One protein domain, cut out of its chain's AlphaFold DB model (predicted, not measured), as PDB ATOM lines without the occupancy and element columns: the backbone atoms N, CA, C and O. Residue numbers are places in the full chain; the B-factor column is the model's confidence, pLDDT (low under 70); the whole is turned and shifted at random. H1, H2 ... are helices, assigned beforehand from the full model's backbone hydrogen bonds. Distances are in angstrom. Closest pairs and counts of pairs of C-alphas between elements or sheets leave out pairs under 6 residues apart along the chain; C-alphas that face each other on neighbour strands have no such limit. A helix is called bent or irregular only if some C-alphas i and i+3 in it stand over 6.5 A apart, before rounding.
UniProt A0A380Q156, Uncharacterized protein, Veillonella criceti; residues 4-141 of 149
ATOM      1  N   TYR A   4     210.617 188.077 142.060       95.00
ATOM      2  CA  TYR A   4     210.042 187.898 143.389       95.00
ATOM      3  C   TYR A   4     209.852 189.243 144.101       95.00
ATOM      4  O   TYR A   4     208.751 189.553 144.553       95.00
ATOM      5  N   GLU A   5     210.885 190.088 144.119       96.06
ATOM      6  CA  GLU A   5     210.833 191.416 144.743       96.06
ATOM      7  C   GLU A   5     209.824 192.343 144.050       96.06
ATOM      8  O   GLU A   5     209.030 192.997 144.721       96.06
ATOM      9  N   LYS A   6     209.775 192.340 142.708       95.62
ATOM     10  CA  LYS A   6     208.743 193.054 141.929       95.62
ATOM     11  C   LYS A   6     207.331 192.591 142.273       95.62
ATOM     12  O   LYS A   6     206.419 193.408 142.322       95.62
ATOM     13  N   THR A   7     207.147 191.296 142.521       96.50
ATOM     14  CA  THR A   7     205.845 190.737 142.902       96.50
ATOM     15  C   THR A   7     205.431 191.196 144.296       96.50
ATOM     16  O   THR A   7     204.283 191.589 144.483       96.50
ATOM     17  N   LEU A   8     206.357 191.197 145.260       97.06
ATOM     18  CA  LEU A   8     206.087 191.709 146.606       97.06
ATOM     19  C   LEU A   8     205.758 193.204 146.594       97.06
ATOM     20  O   LEU A   8     204.821 193.624 147.269       97.06
ATOM     21  N   GLU A   9     206.489 193.997 145.808       96.50
ATOM     22  CA  GLU A   9     206.217 195.429 145.695       96.50
ATOM     23  C   GLU A   9     204.853 195.694 145.047       96.50
ATOM     24  O   GLU A   9     204.087 196.509 145.556       96.50
ATOM     25  N   LEU A  10     204.493 194.951 143.993       96.75
ATOM     26  CA  LEU A  10     203.166 195.044 143.383       96.75
ATOM     27  C   LEU A  10     202.052 194.686 144.378       96.75
ATOM     28  O   LEU A  10     201.071 195.413 144.482       96.75
ATOM     29  N   MET A  11     202.217 193.614 145.160       96.81
ATOM     30  CA  MET A  11     201.251 193.252 146.206       96.81
ATOM     31  C   MET A  11     201.114 194.352 147.268       96.81
ATOM     32  O   MET A  11     200.003 194.687 147.664       96.81
ATOM     33  N   ARG A  12     202.223 194.977 147.678       96.69
ATOM     34  CA  ARG A  12     202.209 196.099 148.628       96.69
ATOM     35  C   ARG A  12     201.460 197.316 148.077       96.69
ATOM     36  O   ARG A  12     200.785 198.014 148.835       96.69
ATOM     37  N   LEU A  13     201.602 197.605 146.784       96.81
ATOM     38  CA  LEU A  13     200.860 198.675 146.111       96.81
ATOM     39  C   LEU A  13     199.364 198.341 146.030       96.81
ATOM     40  O   LEU A  13     198.543 199.195 146.366       96.81
ATOM     41  N   ASN A  14     199.020 197.100 145.680       96.62
ATOM     42  CA  ASN A  14     197.642 196.607 145.660       96.62
ATOM     43  C   ASN A  14     196.965 196.753 147.032       96.62
ATOM     44  O   ASN A  14     195.887 197.336 147.117       96.62
ATOM     45  N   ASP A  15     197.626 196.336 148.117       95.44
ATOM     46  CA  ASP A  15     197.095 196.467 149.482       95.44
ATOM     47  C   ASP A  15     196.766 197.928 149.831       95.44
ATOM     48  O   ASP A  15     195.702 198.227 150.381       95.44
ATOM     49  N   LYS A  16     197.641 198.871 149.459       96.50
ATOM     50  CA  LYS A  16     197.380 200.307 149.648       96.50
ATOM     51  C   LYS A  16     196.185 200.779 148.828       96.50
ATOM     52  O   LYS A  16     195.329 201.482 149.364       96.50
ATOM     53  N   ILE A  17     196.107 200.380 147.558       95.75
ATOM     54  CA  ILE A  17     194.981 200.713 146.679       95.75
ATOM     55  C   ILE A  17     193.671 200.184 147.273       95.75
ATOM     56  O   ILE A  17     192.688 200.920 147.317       95.75
ATOM     57  N   HIS A  18     193.645 198.953 147.787       94.12
ATOM     58  CA  HIS A  18     192.459 198.376 148.422       94.12
ATOM     59  C   HIS A  18     192.029 199.146 149.673       94.12
ATOM     60  O   HIS A  18     190.843 199.434 149.833       94.12
ATOM     61  N   VAL A  19     192.975 199.548 150.528       94.31
ATOM     62  CA  VAL A  19     192.677 200.382 151.704       94.31
ATOM     63  C   VAL A  19     192.071 201.726 151.290       94.31
ATOM     64  O   VAL A  19     191.099 202.174 151.900       94.31
ATOM     65  N   LEU A  20     192.604 202.371 150.249       93.94
ATOM     66  CA  LEU A  20     192.067 203.638 149.743       93.94
ATOM     67  C   LEU A  20     190.690 203.460 149.090       93.94
ATOM     68  O   LEU A  20     189.791 204.254 149.362       93.94
ATOM     69  N   LYS A  21     190.483 202.392 148.308       91.88
ATOM     70  CA  LYS A  21     189.173 202.042 147.735       91.88
ATOM     71  C   LYS A  21     188.137 201.808 148.838       91.88
ATOM     72  O   LYS A  21     187.041 202.352 148.759       91.88
ATOM     73  N   ALA A  22     188.489 201.099 149.912       89.94
ATOM     74  CA  ALA A  22     187.597 200.893 151.057       89.94
ATOM     75  C   ALA A  22     187.218 202.212 151.757       89.94
ATOM     76  O   ALA A  22     186.047 202.426 152.086       89.94
ATOM     77  N   LYS A  23     188.180 203.131 151.939       90.31
ATOM     78  CA  LYS A  23     187.906 204.483 152.461       90.31
ATOM     79  C   LYS A  23     186.966 205.265 151.541       90.31
ATOM     80  O   LYS A  23     186.026 205.887 152.031       90.31
ATOM     81  N   LEU A  24     187.197 205.199 150.230       89.44
ATOM     82  CA  LEU A  24     186.371 205.860 149.220       89.44
ATOM     83  C   LEU A  24     184.922 205.347 149.253       89.44
ATOM     84  O   LEU A  24     183.998 206.151 149.329       89.44
ATOM     85  N   TYR A  25     184.718 204.026 149.310       85.81
ATOM     86  CA  TYR A  25     183.381 203.435 149.442       85.81
ATOM     87  C   TYR A  25     182.665 203.865 150.728       85.81
ATOM     88  O   TYR A  25     181.463 204.142 150.709       85.81
ATOM     89  N   SER A  26     183.387 203.958 151.850       84.88
ATOM     90  CA  SER A  26     182.817 204.445 153.111       84.88
ATOM     91  C   SER A  26     182.370 205.910 153.011       84.88
ATOM     92  O   SER A  26     181.273 206.246 153.459       84.88
ATOM     93  N   LEU A  27     183.175 206.765 152.371       82.31
ATOM     94  CA  LEU A  27     182.837 208.167 152.109       82.31
ATOM     95  C   LEU A  27     181.615 208.309 151.195       82.31
ATOM     96  O   LEU A  27     180.715 209.098 151.497       82.31
ATOM     97  N   ASP A  28     181.532 207.520 150.124       74.00
ATOM     98  CA  ASP A  28     180.374 207.525 149.227       74.00
ATOM     99  C   ASP A  28     179.085 207.133 149.986       74.00
ATOM    100  O   ASP A  28     178.055 207.799 149.846       74.00
ATOM    101  N   GLY A  29     179.149 206.147 150.892       70.69
ATOM    102  CA  GLY A  29     178.024 205.760 151.756       70.69
ATOM    103  C   GLY A  29     177.549 206.867 152.712       70.69
ATOM    104  O   GLY A  29     176.343 207.074 152.889       70.69
ATOM    105  N   VAL A  30     178.478 207.634 153.293       65.69
ATOM    106  CA  VAL A  30     178.155 208.800 154.140       65.69
ATOM    107  C   VAL A  30     177.500 209.911 153.316       65.69
ATOM    108  O   VAL A  30     176.525 210.519 153.761       65.69
ATOM    109  N   THR A  31     177.989 210.145 152.097       59.38
ATOM    110  CA  THR A  31     177.492 211.209 151.214       59.38
ATOM    111  C   THR A  31     176.039 210.955 150.798       59.38
ATOM    112  O   THR A  31     175.203 211.852 150.913       59.38
ATOM    113  N   VAL A  32     175.697 209.718 150.417       60.09
ATOM    114  CA  VAL A  32     174.315 209.316 150.077       60.09
ATOM    115  C   VAL A  32     173.370 209.488 151.274       60.09
ATOM    116  O   VAL A  32     172.271 210.024 151.129       60.09
ATOM    117  N   SER A  33     173.817 209.101 152.472       58.78
ATOM    118  CA  SER A  33     173.032 209.195 153.714       58.78
ATOM    119  C   SER A  33     172.766 210.642 154.156       58.78
ATOM    120  O   SER A  33     171.732 210.942 154.752       58.78
ATOM    121  N   TYR A  34     173.696 211.559 153.876       55.62
ATOM    122  CA  TYR A  34     173.564 212.976 154.229       55.62
ATOM    123  C   TYR A  34     172.575 213.717 153.312       55.62
ATOM    124  O   TYR A  34     171.858 214.617 153.762       55.62
ATOM    125  N   ILE A  35     172.504 213.307 152.039       55.25
ATOM    126  CA  ILE A  35     171.582 213.857 151.033       55.25
ATOM    127  C   ILE A  35     170.131 213.429 151.310       55.25
ATOM    128  O   ILE A  35     169.219 214.228 151.104       55.25
ATOM    129  N   SER A  36     169.901 212.211 151.813       53.84
ATOM    130  CA  SER A  36     168.551 211.685 152.070       53.84
ATOM    131  C   SER A  36     167.915 212.160 153.387       53.84
ATOM    132  O   SER A  36     166.691 212.219 153.467       53.84
ATOM    133  N   ASN A  37     168.709 212.550 154.396       50.16
ATOM    134  CA  ASN A  37     168.221 212.797 155.765       50.16
ATOM    135  C   ASN A  37     168.235 214.261 156.243       50.16
ATOM    136  O   ASN A  37     167.985 214.512 157.423       50.16
ATOM    137  N   THR A  38     168.515 215.257 155.394       50.75
ATOM    138  CA  THR A  38     168.555 216.660 155.851       50.75
ATOM    139  C   THR A  38     167.327 217.478 155.425       50.75
ATOM    140  O   THR A  38     167.133 217.737 154.237       50.75
ATOM    141  N   PRO A  39     166.527 218.008 156.377       48.91
ATOM    142  CA  PRO A  39     165.530 219.028 156.074       48.91
ATOM    143  C   PRO A  39     166.223 220.253 155.464       48.91
ATOM    144  O   PRO A  39     167.304 220.661 155.920       48.91
ATOM    145  N   ARG A  40     165.603 220.850 154.435       52.50
ATOM    146  CA  ARG A  40     166.008 222.114 153.789       52.50
ATOM    147  C   ARG A  40     165.919 223.284 154.786       52.50
ATOM    148  O   ARG A  40     165.027 224.115 154.718       52.50
ATOM    149  N   GLY A  41     166.844 223.330 155.739       49.09
ATOM    150  CA  GLY A  41     167.010 224.398 156.722       49.09
ATOM    151  C   GLY A  41     168.380 225.057 156.579       49.09
ATOM    152  O   GLY A  41     169.394 224.354 156.495       49.09
ATOM    153  N   LYS A  42     168.363 226.395 156.511       53.94
ATOM    154  CA  LYS A  42     169.496 227.327 156.395       53.94
ATOM    155  C   LYS A  42     170.547 227.090 157.495       53.94
ATOM    156  O   LYS A  42     170.198 227.069 158.667       53.94
ATOM    157  N   GLY A  43     171.821 226.980 157.114       48.53
ATOM    158  CA  GLY A  43     172.970 226.983 158.032       48.53
ATOM    159  C   GLY A  43     174.166 226.216 157.461       48.53
ATOM    160  O   GLY A  43     173.964 225.116 156.969       48.53
ATOM    161  N   HIS A  44     175.357 226.829 157.475       52.41
ATOM    162  CA  HIS A  44     176.744 226.355 157.216       52.41
ATOM    163  C   HIS A  44     177.001 224.954 156.587       52.41
ATOM    164  O   HIS A  44     177.920 224.240 156.983       52.41
ATOM    165  N   LYS A  45     176.199 224.524 155.606       52.47
ATOM    166  CA  LYS A  45     176.270 223.192 154.967       52.47
ATOM    167  C   LYS A  45     177.236 223.121 153.776       52.47
ATOM    168  O   LYS A  45     177.609 222.018 153.392       52.47
ATOM    169  N   GLY A  46     177.636 224.267 153.218       55.03
ATOM    170  CA  GLY A  46     178.561 224.341 152.080       55.03
ATOM    171  C   GLY A  46     179.948 223.785 152.404       55.03
ATOM    172  O   GLY A  46     180.455 222.957 151.655       55.03
ATOM    173  N   ASP A  47     180.498 224.141 153.570       63.34
ATOM    174  CA  ASP A  47     181.872 223.776 153.937       63.34
ATOM    175  C   ASP A  47     182.035 222.268 154.158       63.34
ATOM    176  O   ASP A  47     182.952 221.653 153.628       63.34
ATOM    177  N   LYS A  48     181.105 221.620 154.874       68.25
ATOM    178  CA  LYS A  48     181.210 220.179 155.175       68.25
ATOM    179  C   LYS A  48     181.077 219.291 153.938       68.25
ATOM    180  O   LYS A  48     181.791 218.300 153.834       68.25
ATOM    181  N   ILE A  49     180.183 219.635 153.006       71.00
ATOM    182  CA  ILE A  49     180.048 218.898 151.740       71.00
ATOM    183  C   ILE A  49     181.270 219.163 150.855       71.00
ATOM    184  O   ILE A  49     181.811 218.216 150.291       71.00
ATOM    185  N   GLY A  50     181.754 220.410 150.798       72.12
ATOM    186  CA  GLY A  50     182.984 220.763 150.084       72.12
ATOM    187  C   GLY A  50     184.201 219.973 150.573       72.12
ATOM    188  O   GLY A  50     184.934 219.426 149.756       72.12
ATOM    189  N   HIS A  51     184.364 219.812 151.889       75.56
ATOM    190  CA  HIS A  51     185.430 218.987 152.466       75.56
ATOM    191  C   HIS A  51     185.302 217.496 152.114       75.56
ATOM    192  O   HIS A  51     186.306 216.849 151.839       75.56
ATOM    193  N   ILE A  52     184.084 216.939 152.094       78.62
ATOM    194  CA  ILE A  52     183.866 215.535 151.698       78.62
ATOM    195  C   ILE A  52     184.221 215.329 150.221       78.62
ATOM    196  O   ILE A  52     184.871 214.342 149.884       78.62
ATOM    197  N   VAL A  53     183.828 216.262 149.348       78.81
ATOM    198  CA  VAL A  53     184.147 216.210 147.913       78.81
ATOM    199  C   VAL A  53     185.653 216.352 147.679       78.81
ATOM    200  O   VAL A  53     186.212 215.545 146.943       78.81
ATOM    201  N   ALA A  54     186.325 217.288 148.354       80.94
ATOM    202  CA  ALA A  54     187.778 217.446 148.257       80.94
ATOM    203  C   ALA A  54     188.522 216.174 148.705       80.94
ATOM    204  O   ALA A  54     189.343 215.646 147.961       80.94
ATOM    205  N   ASN A  55     188.150 215.601 149.857       85.81
ATOM    206  CA  ASN A  55     188.729 214.339 150.333       85.81
ATOM    207  C   ASN A  55     188.496 213.180 149.347       85.81
ATOM    208  O   ASN A  55     189.334 212.290 149.209       85.81
ATOM    209  N   ARG A  56     187.347 213.165 148.663       86.50
ATOM    210  CA  ARG A  56     187.027 212.164 147.639       86.50
ATOM    211  C   ARG A  56     187.948 212.296 146.427       86.50
ATOM    212  O   ARG A  56     188.472 211.291 145.952       86.50
ATOM    213  N   GLU A  57     188.142 213.516 145.935       88.81
ATOM    214  CA  GLU A  57     189.040 213.807 144.812       88.81
ATOM    215  C   GLU A  57     190.497 213.463 145.147       88.81
ATOM    216  O   GLU A  57     191.177 212.846 144.326       88.81
ATOM    217  N   GLU A  58     190.947 213.759 146.370       91.25
ATOM    218  CA  GLU A  58     192.279 213.387 146.860       91.25
ATOM    219  C   GLU A  58     192.490 211.866 146.859       91.25
ATOM    220  O   GLU A  58     193.486 211.385 146.316       91.25
ATOM    221  N   LEU A  59     191.536 211.090 147.391       91.50
ATOM    222  CA  LEU A  59     191.625 209.624 147.397       91.50
ATOM    223  C   LEU A  59     191.646 209.038 145.980       91.50
ATOM    224  O   LEU A  59     192.396 208.098 145.717       91.50
ATOM    225  N   ILE A  60     190.845 209.584 145.059       92.81
ATOM    226  CA  ILE A  60     190.835 209.155 143.651       92.81
ATOM    227  C   ILE A  60     192.191 209.443 142.995       92.81
ATOM    228  O   ILE A  60     192.736 208.575 142.309       92.81
ATOM    229  N   ALA A  61     192.754 210.631 143.225       94.06
ATOM    230  CA  ALA A  61     194.062 211.004 142.698       94.06
ATOM    231  C   ALA A  61     195.184 210.114 143.262       94.06
ATOM    232  O   ALA A  61     196.063 209.687 142.509       94.06
ATOM    233  N   GLU A  62     195.140 209.781 144.556       95.50
ATOM    234  CA  GLU A  62     196.112 208.887 145.193       95.50
ATOM    235  C   GLU A  62     196.025 207.457 144.634       95.50
ATOM    236  O   GLU A  62     197.054 206.866 144.295       95.50
ATOM    237  N   ILE A  63     194.811 206.920 144.458       95.12
ATOM    238  CA  ILE A  63     194.596 205.610 143.822       95.12
ATOM    239  C   ILE A  63     195.194 205.601 142.412       95.12
ATOM    240  O   ILE A  63     195.984 204.711 142.096       95.12
ATOM    241  N   ALA A  64     194.891 206.610 141.589       95.25
ATOM    242  CA  ALA A  64     195.409 206.701 140.225       95.25
ATOM    243  C   ALA A  64     196.947 206.798 140.190       95.25
ATOM    244  O   ALA A  64     197.601 206.198 139.332       95.25
ATOM    245  N   ALA A  65     197.550 207.516 141.141       96.06
ATOM    246  CA  ALA A  65     199.001 207.610 141.260       96.06
ATOM    247  C   ALA A  65     199.646 206.260 141.621       96.06
ATOM    248  O   ALA A  65     200.696 205.920 141.071       96.06
ATOM    249  N   LEU A  66     199.033 205.480 142.517       95.94
ATOM    250  CA  LEU A  66     199.507 204.140 142.882       95.94
ATOM    251  C   LEU A  66     199.304 203.122 141.753       95.94
ATOM    252  O   LEU A  66     200.179 202.289 141.514       95.94
ATOM    253  N   GLU A  67     198.191 203.201 141.024       93.88
ATOM    254  CA  GLU A  67     197.942 202.362 139.847       93.88
ATOM    255  C   GLU A  67     199.001 202.627 138.767       93.88
ATOM    256  O   GLU A  67     199.620 201.685 138.269       93.88
ATOM    257  N   LYS A  68     199.343 203.897 138.519       94.88
ATOM    258  CA  LYS A  68     200.444 204.276 137.617       94.88
ATOM    259  C   LYS A  68     201.812 203.770 138.092       94.88
ATOM    260  O   LYS A  68     202.626 203.343 137.278       94.88
ATOM    261  N   GLN A  69     202.077 203.786 139.400       93.81
ATOM    262  CA  GLN A  69     203.300 203.194 139.967       93.81
ATOM    263  C   GLN A  69     203.354 201.672 139.797       93.81
ATOM    264  O   GLN A  69     204.444 201.103 139.772       93.81
ATOM    265  N   SER A  70     202.201 201.013 139.677       93.00
ATOM    266  CA  SER A  70     202.096 199.557 139.558       93.00
ATOM    267  C   SER A  70     202.372 199.054 138.135       93.00
ATOM    268  O   SER A  70     202.904 197.954 137.968       93.00
ATOM    269  N   GLU A  71     202.069 199.857 137.106       92.12
ATOM    270  CA  GLU A  71     202.188 199.497 135.679       92.12
ATOM    271  C   GLU A  71     203.518 198.839 135.273       92.12
ATOM    272  O   GLU A  71     203.476 197.808 134.585       92.12
ATOM    273  N   PRO A  72     204.698 199.339 135.698       91.31
ATOM    274  CA  PRO A  72     205.975 198.748 135.299       91.31
ATOM    275  C   PRO A  72     206.146 197.306 135.791       91.31
ATOM    276  O   PRO A  72     206.825 196.506 135.148       91.31
ATOM    277  N   TYR A  73     205.515 196.949 136.914       93.25
ATOM    278  CA  TYR A  73     205.626 195.618 137.509       93.25
ATOM    279  C   TYR A  73     204.674 194.612 136.863       93.25
ATOM    280  O   TYR A  73     205.021 193.439 136.743       93.25
ATOM    281  N   ILE A  74     203.500 195.052 136.397       92.88
ATOM    282  CA  ILE A  74     202.422 194.183 135.894       92.88
ATOM    283  C   ILE A  74     202.926 193.214 134.819       92.88
ATOM    284  O   ILE A  74     202.668 192.009 134.894       92.88
ATOM    285  N   LYS A  75     203.658 193.716 133.815       90.44
ATOM    286  CA  LYS A  75     204.143 192.889 132.698       90.44
ATOM    287  C   LYS A  75     205.153 191.838 133.165       90.44
ATOM    288  O   LYS A  75     205.067 190.682 132.746       90.44
ATOM    289  N   ASP A  76     206.078 192.232 134.030       91.56
ATOM    290  CA  ASP A  76     207.135 191.361 134.543       91.56
ATOM    291  C   ASP A  76     206.578 190.293 135.486       91.56
ATOM    292  O   ASP A  76     206.873 189.107 135.327       91.56
ATOM    293  N   VAL A  77     205.704 190.690 136.411       94.38
ATOM    294  CA  VAL A  77     205.056 189.781 137.364       94.38
ATOM    295  C   VAL A  77     204.155 188.787 136.633       94.38
ATOM    296  O   VAL A  77     204.214 187.590 136.909       94.38
ATOM    297  N   ARG A  78     203.381 189.230 135.632       93.56
ATOM    298  CA  ARG A  78     202.554 188.332 134.804       93.56
ATOM    299  C   ARG A  78     203.397 187.246 134.134       93.56
ATOM    300  O   ARG A  78     203.017 186.074 134.151       93.56
ATOM    301  N   LYS A  79     204.549 187.616 133.567       90.06
ATOM    302  CA  LYS A  79     205.483 186.667 132.947       90.06
ATOM    303  C   LYS A  79     206.078 185.693 133.965       90.06
ATOM    304  O   LYS A  79     206.096 184.492 133.708       90.06
ATOM    305  N   ALA A  80     206.502 186.184 135.128       92.00
ATOM    306  CA  ALA A  80     207.068 185.345 136.182       92.00
ATOM    307  C   ALA A  80     206.039 184.354 136.758       92.00
ATOM    308  O   ALA A  80     206.344 183.174 136.946       92.00
ATOM    309  N   LEU A  81     204.790 184.786 136.969       92.81
ATOM    310  CA  LEU A  81     203.696 183.907 137.399       92.81
ATOM    311  C   LEU A  81     203.394 182.819 136.366       92.81
ATOM    312  O   LEU A  81     203.129 181.676 136.741       92.81
ATOM    313  N   ARG A  82     203.454 183.158 135.074       90.06
ATOM    314  CA  ARG A  82     203.310 182.199 133.971       90.06
ATOM    315  C   ARG A  82     204.441 181.175 133.971       90.06
ATOM    316  O   ARG A  82     204.159 179.985 133.879       90.06
ATOM    317  N   ALA A  83     205.684 181.614 134.153       88.31
ATOM    318  CA  ALA A  83     206.830 180.716 134.273       88.31
ATOM    319  C   ALA A  83     206.680 179.751 135.462       88.31
ATOM    320  O   ALA A  83     207.071 178.598 135.352       88.31
ATOM    321  N   CYS A  84     206.056 180.172 136.568       89.56
ATOM    322  CA  CYS A  84     205.795 179.331 137.748       89.56
ATOM    323  C   CYS A  84     204.622 178.339 137.593       89.56
ATOM    324  O   CYS A  84     204.405 177.498 138.478       89.56
ATOM    325  N   CYS A  85     203.849 178.445 136.509       86.62
ATOM    326  CA  CYS A  85     202.722 177.569 136.212       86.62
ATOM    327  C   CYS A  85     203.198 176.270 135.544       86.62
ATOM    328  O   CYS A  85     204.007 176.304 134.621       86.62
ATOM    329  N   ASN A  86     202.647 175.128 135.963       79.50
ATOM    330  CA  ASN A  86     202.844 173.853 135.276       79.50
ATOM    331  C   ASN A  86     201.637 173.597 134.364       79.50
ATOM    332  O   ASN A  86     200.633 173.046 134.811       79.50
ATOM    333  N   TYR A  87     201.717 174.020 133.102       67.81
ATOM    334  CA  TYR A  87     200.590 173.980 132.158       67.81
ATOM    335  C   TYR A  87     200.053 172.572 131.852       67.81
ATOM    336  O   TYR A  87     198.902 172.453 131.447       67.81
ATOM    337  N   ASP A  88     200.829 171.524 132.124       65.25
ATOM    338  CA  ASP A  88     200.426 170.127 131.913       65.25
ATOM    339  C   ASP A  88     199.390 169.624 132.938       65.25
ATOM    340  O   ASP A  88     198.830 168.539 132.796       65.25
ATOM    341  N   LEU A  89     199.113 170.409 133.986       74.62
ATOM    342  CA  LEU A  89     198.135 170.083 135.020       74.62
ATOM    343  C   LEU A  89     196.982 171.091 134.973       74.62
ATOM    344  O   LEU A  89     197.161 172.263 135.303       74.62
ATOM    345  N   SER A  90     195.771 170.631 134.647       72.12
ATOM    346  CA  SER A  90     194.559 171.472 134.579       72.12
ATOM    347  C   SER A  90     194.328 172.303 135.853       72.12
ATOM    348  O   SER A  90     194.058 173.502 135.787       72.12
ATOM    349  N   ASN A  91     194.557 171.705 137.027       77.62
ATOM    350  CA  ASN A  91     194.484 172.389 138.324       77.62
ATOM    351  C   ASN A  91     195.511 173.530 138.472       77.62
ATOM    352  O   ASN A  91     195.275 174.479 139.226       77.62
ATOM    353  N   SER A  92     196.646 173.461 137.773       81.06
ATOM    354  CA  SER A  92     197.668 174.511 137.778       81.06
ATOM    355  C   SER A  92     197.265 175.708 136.919       81.06
ATOM    356  O   SER A  92     197.595 176.831 137.288       81.06
ATOM    357  N   ILE A  93     196.538 175.502 135.815       86.25
ATOM    358  CA  ILE A  93     196.041 176.600 134.969       86.25
ATOM    359  C   ILE A  93     195.023 177.434 135.745       86.25
ATOM    360  O   ILE A  93     195.148 178.656 135.814       86.25
ATOM    361  N   GLU A  94     194.061 176.776 136.393       89.75
ATOM    362  CA  GLU A  94     193.072 177.486 137.203       89.75
ATOM    363  C   GLU A  94     193.740 178.189 138.391       89.75
ATOM    364  O   GLU A  94     193.473 179.358 138.655       89.75
ATOM    365  N   SER A  95     194.692 177.534 139.063       91.50
ATOM    366  CA  SER A  95     195.449 178.171 140.149       91.50
ATOM    367  C   SER A  95     196.221 179.408 139.676       91.50
ATOM    368  O   SER A  95     196.213 180.423 140.369       91.50
ATOM    369  N   HIS A  96     196.831 179.363 138.486       93.44
ATOM    370  CA  HIS A  96     197.493 180.519 137.880       93.44
ATOM    371  C   HIS A  96     196.519 181.669 137.612       93.44
ATOM    372  O   HIS A  96     196.857 182.822 137.886       93.44
ATOM    373  N   ARG A  97     195.317 181.368 137.104       93.50
ATOM    374  CA  ARG A  97     194.271 182.366 136.850       93.50
ATOM    375  C   ARG A  97     193.870 183.079 138.138       93.50
ATOM    376  O   ARG A  97     193.903 184.304 138.183       93.50
ATOM    377  N   LEU A  98     193.583 182.324 139.201       95.31
ATOM    378  CA  LEU A  98     193.206 182.883 140.505       95.31
ATOM    379  C   LEU A  98     194.317 183.763 141.092       95.31
ATOM    380  O   LEU A  98     194.048 184.865 141.556       95.31
ATOM    381  N   VAL A  99     195.571 183.307 141.033       96.25
ATOM    382  CA  VAL A  99     196.719 184.083 141.533       96.25
ATOM    383  C   VAL A  99     196.943 185.347 140.701       96.25
ATOM    384  O   VAL A  99     197.224 186.403 141.261       96.25
ATOM    385  N   SER A 100     196.786 185.267 139.378       95.94
ATOM    386  CA  SER A 100     196.916 186.433 138.499       95.94
ATOM    387  C   SER A 100     195.813 187.456 138.754       95.94
ATOM    388  O   SER A 100     196.101 188.647 138.754       95.94
ATOM    389  N   ASN A 101     194.580 187.015 139.027       96.69
ATOM    390  CA  ASN A 101     193.492 187.913 139.419       96.69
ATOM    391  C   ASN A 101     193.861 188.724 140.660       96.69
ATOM    392  O   ASN A 101     193.735 189.943 140.641       96.69
ATOM    393  N   VAL A 102     194.412 188.075 141.685       96.75
ATOM    394  CA  VAL A 102     194.801 188.783 142.908       96.75
ATOM    395  C   VAL A 102     195.995 189.716 142.681       96.75
ATOM    396  O   VAL A 102     195.956 190.895 143.011       96.75
ATOM    397  N   ILE A 103     197.078 189.205 142.095       96.62
ATOM    398  CA  ILE A 103     198.356 189.929 142.063       96.62
ATOM    399  C   ILE A 103     198.428 190.926 140.900       96.62
ATOM    400  O   ILE A 103     198.897 192.046 141.067       96.62
ATOM    401  N   VAL A 104     198.006 190.516 139.703       96.25
ATOM    402  CA  VAL A 104     198.210 191.285 138.463       96.25
ATOM    403  C   VAL A 104     197.009 192.160 138.147       96.25
ATOM    404  O   VAL A 104     197.180 193.276 137.669       96.25
ATOM    405  N   TYR A 105     195.804 191.643 138.376       94.81
ATOM    406  CA  TYR A 105     194.563 192.364 138.099       94.81
ATOM    407  C   TYR A 105     193.992 193.071 139.334       94.81
ATOM    408  O   TYR A 105     192.950 193.706 139.220       94.81
ATOM    409  N   ASN A 106     194.699 193.014 140.471       95.31
ATOM    410  CA  ASN A 106     194.385 193.767 141.686       95.31
ATOM    411  C   ASN A 106     192.954 193.516 142.205       95.31
ATOM    412  O   ASN A 106     192.256 194.447 142.603       95.31
ATOM    413  N   TYR A 107     192.503 192.260 142.151       95.69
ATOM    414  CA  TYR A 107     191.310 191.814 142.868       95.69
ATOM    415  C   TYR A 107     191.684 191.405 144.295       95.69
ATOM    416  O   TYR A 107     192.729 190.799 144.534       95.69
ATOM    417  N   THR A 108     190.787 191.648 145.239       95.69
ATOM    418  CA  THR A 108     190.880 191.085 146.587       95.69
ATOM    419  C   THR A 108     190.702 189.564 146.559       95.69
ATOM    420  O   THR A 108     190.159 188.979 145.614       95.69
ATOM    421  N   VAL A 109     191.158 188.886 147.612       96.19
ATOM    422  CA  VAL A 109     190.985 187.429 147.719       96.19
ATOM    423  C   VAL A 109     189.501 187.070 147.847       96.19
ATOM    424  O   VAL A 109     189.072 186.031 147.345       96.19
ATOM    425  N   GLU A 110     188.728 187.939 148.484       95.69
ATOM    426  CA  GLU A 110     187.284 187.871 148.659       95.69
ATOM    427  C   GLU A 110     186.564 187.932 147.305       95.69
ATOM    428  O   GLU A 110     185.828 187.004 146.975       95.69
ATOM    429  N   GLU A 111     186.863 188.928 146.464       95.44
ATOM    430  CA  GLU A 111     186.282 189.036 145.115       95.44
ATOM    431  C   GLU A 111     186.620 187.810 144.256       95.44
ATOM    432  O   GLU A 111     185.762 187.248 143.572       95.44
ATOM    433  N   VAL A 112     187.870 187.336 144.303       96.44
ATOM    434  CA  VAL A 112     188.264 186.126 143.563       96.44
ATOM    435  C   VAL A 112     187.550 184.887 144.107       96.44
ATOM    436  O   VAL A 112     187.174 184.011 143.324       96.44
ATOM    437  N   SER A 113     187.344 184.796 145.422       97.06
ATOM    438  CA  SER A 113     186.578 183.724 146.069       97.06
ATOM    439  C   SER A 113     185.130 183.711 145.579       97.06
ATOM    440  O   SER A 113     184.637 182.654 145.184       97.06
ATOM    441  N   GLU A 114     184.473 184.869 145.534       96.00
ATOM    442  CA  GLU A 114     183.099 185.022 145.040       96.00
ATOM    443  C   GLU A 114     182.972 184.649 143.559       96.00
ATOM    444  O   GLU A 114     182.109 183.852 143.192       96.00
ATOM    445  N   LEU A 115     183.879 185.141 142.709       94.44
ATOM    446  CA  LEU A 115     183.847 184.895 141.261       94.44
ATOM    447  C   LEU A 115     184.162 183.444 140.875       94.44
ATOM    448  O   LEU A 115     183.694 182.955 139.848       94.44
ATOM    449  N   SER A 116     185.009 182.763 141.647       92.81
ATOM    450  CA  SER A 116     185.483 181.409 141.320       92.81
ATOM    451  C   SER A 116     184.801 180.295 142.115       92.81
ATOM    452  O   SER A 116     184.994 179.115 141.803       92.81
ATOM    453  N   GLY A 117     184.064 180.638 143.176       94.50
ATOM    454  CA  GLY A 117     183.517 179.687 144.146       94.50
ATOM    455  C   GLY A 117     184.588 178.925 144.941       94.50
ATOM    456  O   GLY A 117     184.293 177.896 145.556       94.50
ATOM    457  N   LYS A 118     185.855 179.362 144.902       94.56
ATOM    458  CA  LYS A 118     186.958 178.722 145.633       94.56
ATOM    459  C   LYS A 118     187.102 179.321 147.019       94.56
ATOM    460  O   LYS A 118     186.957 180.514 147.210       94.56
ATOM    461  N   LYS A 119     187.482 178.487 147.987       96.62
ATOM    462  CA  LYS A 119     187.723 178.943 149.360       96.62
ATOM    463  C   LYS A 119     188.892 179.934 149.403       96.62
ATOM    464  O   LYS A 119     189.953 179.652 148.846       96.62
ATOM    465  N   ILE A 120     188.746 181.005 150.184       97.00
ATOM    466  CA  ILE A 120     189.805 181.985 150.495       97.00
ATOM    467  C   ILE A 120     191.125 181.294 150.875       97.00
ATOM    468  O   ILE A 120     192.182 181.603 150.323       97.00
ATOM    469  N   SER A 121     191.070 180.281 151.747       96.88
ATOM    470  CA  SER A 121     192.259 179.536 152.189       96.88
ATOM    471  C   SER A 121     192.989 178.816 151.050       96.88
ATOM    472  O   SER A 121     194.220 178.708 151.066       96.88
ATOM    473  N   GLN A 122     192.256 178.351 150.035       95.06
ATOM    474  CA  GLN A 122     192.828 177.737 148.840       95.06
ATOM    475  C   GLN A 122     193.524 178.786 147.967       95.06
ATOM    476  O   GLN A 122     194.647 178.552 147.523       95.06
ATOM    477  N   ILE A 123     192.908 179.953 147.765       96.50
ATOM    478  CA  ILE A 123     193.497 181.056 146.991       96.50
ATOM    479  C   ILE A 123     194.787 181.545 147.668       96.50
ATOM    480  O   ILE A 123     195.837 181.610 147.030       96.50
ATOM    481  N   GLN A 124     194.761 181.765 148.985       96.19
ATOM    482  CA  GLN A 124     195.946 182.148 149.765       96.19
ATOM    483  C   GLN A 124     197.055 181.087 149.726       96.19
ATOM    484  O   GLN A 124     198.244 181.412 149.693       96.19
ATOM    485  N   ARG A 125     196.698 179.794 149.736       95.75
ATOM    486  CA  ARG A 125     197.671 178.703 149.556       95.75
ATOM    487  C   ARG A 125     198.312 178.754 148.169       95.75
ATOM    488  O   ARG A 125     199.527 178.577 148.066       95.75
ATOM    489  N   ASN A 126     197.528 179.016 147.128       94.88
ATOM    490  CA  ASN A 126     198.037 179.152 145.766       94.88
ATOM    491  C   ASN A 126     199.006 180.336 145.656       94.88
ATOM    492  O   ASN A 126     200.115 180.145 145.167       94.88
ATOM    493  N   ILE A 127     198.657 181.507 146.198       96.31
ATOM    494  CA  ILE A 127     199.540 182.688 146.219       96.31
ATOM    495  C   ILE A 127     200.890 182.348 146.863       96.31
ATOM    496  O   ILE A 127     201.935 182.524 146.238       96.31
ATOM    497  N   ARG A 128     200.884 181.760 148.069       96.25
ATOM    498  CA  ARG A 128     202.116 181.336 148.762       96.25
ATOM    499  C   ARG A 128     202.940 180.339 147.949       96.25
ATOM    500  O   ARG A 128     204.165 180.433 147.918       96.25
ATOM    501  N   THR A 129     202.273 179.402 147.279       94.38
ATOM    502  CA  THR A 129     202.934 178.405 146.426       94.38
ATOM    503  C   THR A 129     203.625 179.071 145.236       94.38
ATOM    504  O   THR A 129     204.776 178.753 144.948       94.38
ATOM    505  N   TYR A 130     202.960 180.016 144.566       94.88
ATOM    506  CA  TYR A 130     203.536 180.742 143.430       94.88
ATOM    507  C   TYR A 130     204.700 181.639 143.854       94.88
ATOM    508  O   TYR A 130     205.735 181.614 143.197       94.88
ATOM    509  N   LEU A 131     204.579 182.353 144.977       95.62
ATOM    510  CA  LEU A 131     205.669 183.163 145.532       95.62
ATOM    511  C   LEU A 131     206.895 182.313 145.888       95.62
ATOM    512  O   LEU A 131     208.015 182.677 145.540       95.62
ATOM    513  N   SER A 132     206.681 181.159 146.526       94.38
ATOM    514  CA  SER A 132     207.771 180.243 146.892       94.38
ATOM    515  C   SER A 132     208.474 179.687 145.654       94.38
ATOM    516  O   SER A 132     209.696 179.716 145.579       94.38
ATOM    517  N   ARG A 133     207.704 179.249 144.646       92.69
ATOM    518  CA  ARG A 133     208.254 178.769 143.368       92.69
ATOM    519  C   ARG A 133     209.016 179.854 142.625       92.69
ATOM    520  O   ARG A 133     210.051 179.557 142.041       92.69
ATOM    521  N   MET A 134     208.501 181.080 142.620       94.19
ATOM    522  CA  MET A 134     209.157 182.202 141.958       94.19
ATOM    523  C   MET A 134     210.514 182.476 142.593       94.19
ATOM    524  O   MET A 134     211.511 182.483 141.881       94.19
ATOM    525  N   LYS A 135     210.551 182.601 143.926       95.19
ATOM    526  CA  LYS A 135     211.789 182.795 144.685       95.19
ATOM    527  C   LYS A 135     212.790 181.669 144.432       95.19
ATOM    528  O   LYS A 135     213.915 181.932 144.033       95.19
ATOM    529  N   GLU A 136     212.357 180.420 144.584       94.25
ATOM    530  CA  GLU A 136     213.217 179.247 144.401       94.25
ATOM    531  C   GLU A 136     213.798 179.171 142.982       94.25
ATOM    532  O   GLU A 136     214.987 178.912 142.802       94.25
ATOM    533  N   ARG A 137     212.969 179.384 141.954       92.12
ATOM    534  CA  ARG A 137     213.418 179.310 140.558       92.12
ATOM    535  C   ARG A 137     214.344 180.460 140.199       92.12
ATOM    536  O   ARG A 137     215.276 180.247 139.429       92.12
ATOM    537  N   GLU A 138     214.101 181.646 140.745       92.38
ATOM    538  CA  GLU A 138     214.967 182.809 140.572       92.38
ATOM    539  C   GLU A 138     216.336 182.591 141.231       92.38
ATOM    540  O   GLU A 138     217.354 182.726 140.555       92.38
ATOM    541  N   GLU A 139     216.376 182.132 142.485       93.50
ATOM    542  CA  GLU A 139     217.618 181.799 143.207       93.50
ATOM    543  C   GLU A 139     218.425 180.692 142.511       93.50
ATOM    544  O   GLU A 139     219.654 180.714 142.514       93.50
ATOM    545  N   LYS A 140     217.742 179.735 141.872       92.81
ATOM    546  CA  LYS A 140     218.372 178.649 141.105       92.81
ATOM    547  C   LYS A 140     218.709 179.022 139.656       92.81
ATOM    548  O   LYS A 140     219.253 178.182 138.946       92.81
ATOM    549  N   GLY A 141     218.334 180.210 139.177       88.00
ATOM    550  CA  GLY A 141     218.487 180.598 137.767       88.00
ATOM    551  C   GLY A 141     217.666 179.747 136.782       88.00
ATOM    552  O   GLY A 141     217.996 179.669 135.605       88.00
TER     553      GLY A 141
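This is residues 4 to 141 of the 149 residues of an uncharacterized protein of Veillonella criceti (UniProt A0A380Q156). A long helical hairpin, H1 and H2a side by side, ends in a small head where H2b, H3, H4 and H5 pack together beside the start of H1. H5 crosses H3 in the head, and residues 36 to 48, of which 45 to 48 belong to H2, stick out at the far tip. The 138 printed residues, all helix by class, hold five named helices in the order H1 to H5 and no named strand. The whole is loose, with a radius of gyration of the C-alphas of 20.2 A, and spans 70 by 30 by 17 A.

By its hydrogen bonds H2, residues 45 to 83, was assigned as one helix, but it is bent: C-alphas 69 and 72 are 7.0 A apart. Its arms are H2a, residues 45 to 69, 36.8 A long, and H2b, residues 72 to 83, irregular with C-alphas 72 and 75 6.7 A apart. H1, residues 4 to 36, is 48.6 A long from C-alpha 4 at (210.042, 187.898, 143.389). H3 is residues 90 to 103, H4 109 to 116, and H5 120 to 139, 28.8 A long, ending at C-alpha 139 at (217.618, 181.799, 143.207).

H2a and H1 form a hairpin and touch, closest at C-alphas Ile 63 and Ile 17, 5.7 A, at a shallow tilt of 19 degrees, opposite ways. H2b stands at a steep 51 degrees to H2a. Residues 95 to 99 of H3 touch residues 123 to 130 of H5, closest at C-alphas Val 99 and Ile 127, 5.6 A, about perpendicular at 89 degrees. H4 and H1 are apart. Every O i to N i+4 pair is within hydrogen-bond range in H1, H3, H4 and H5, against 20 of 21 in H2a and 7 of 8 in H2b.

The farthest C-alphas, Lys 42 and Lys 140, are 70.7 A apart. The printed part has no cut, and no link is long. Residues 30 to 48 and 87 to 88 have pLDDT under 70.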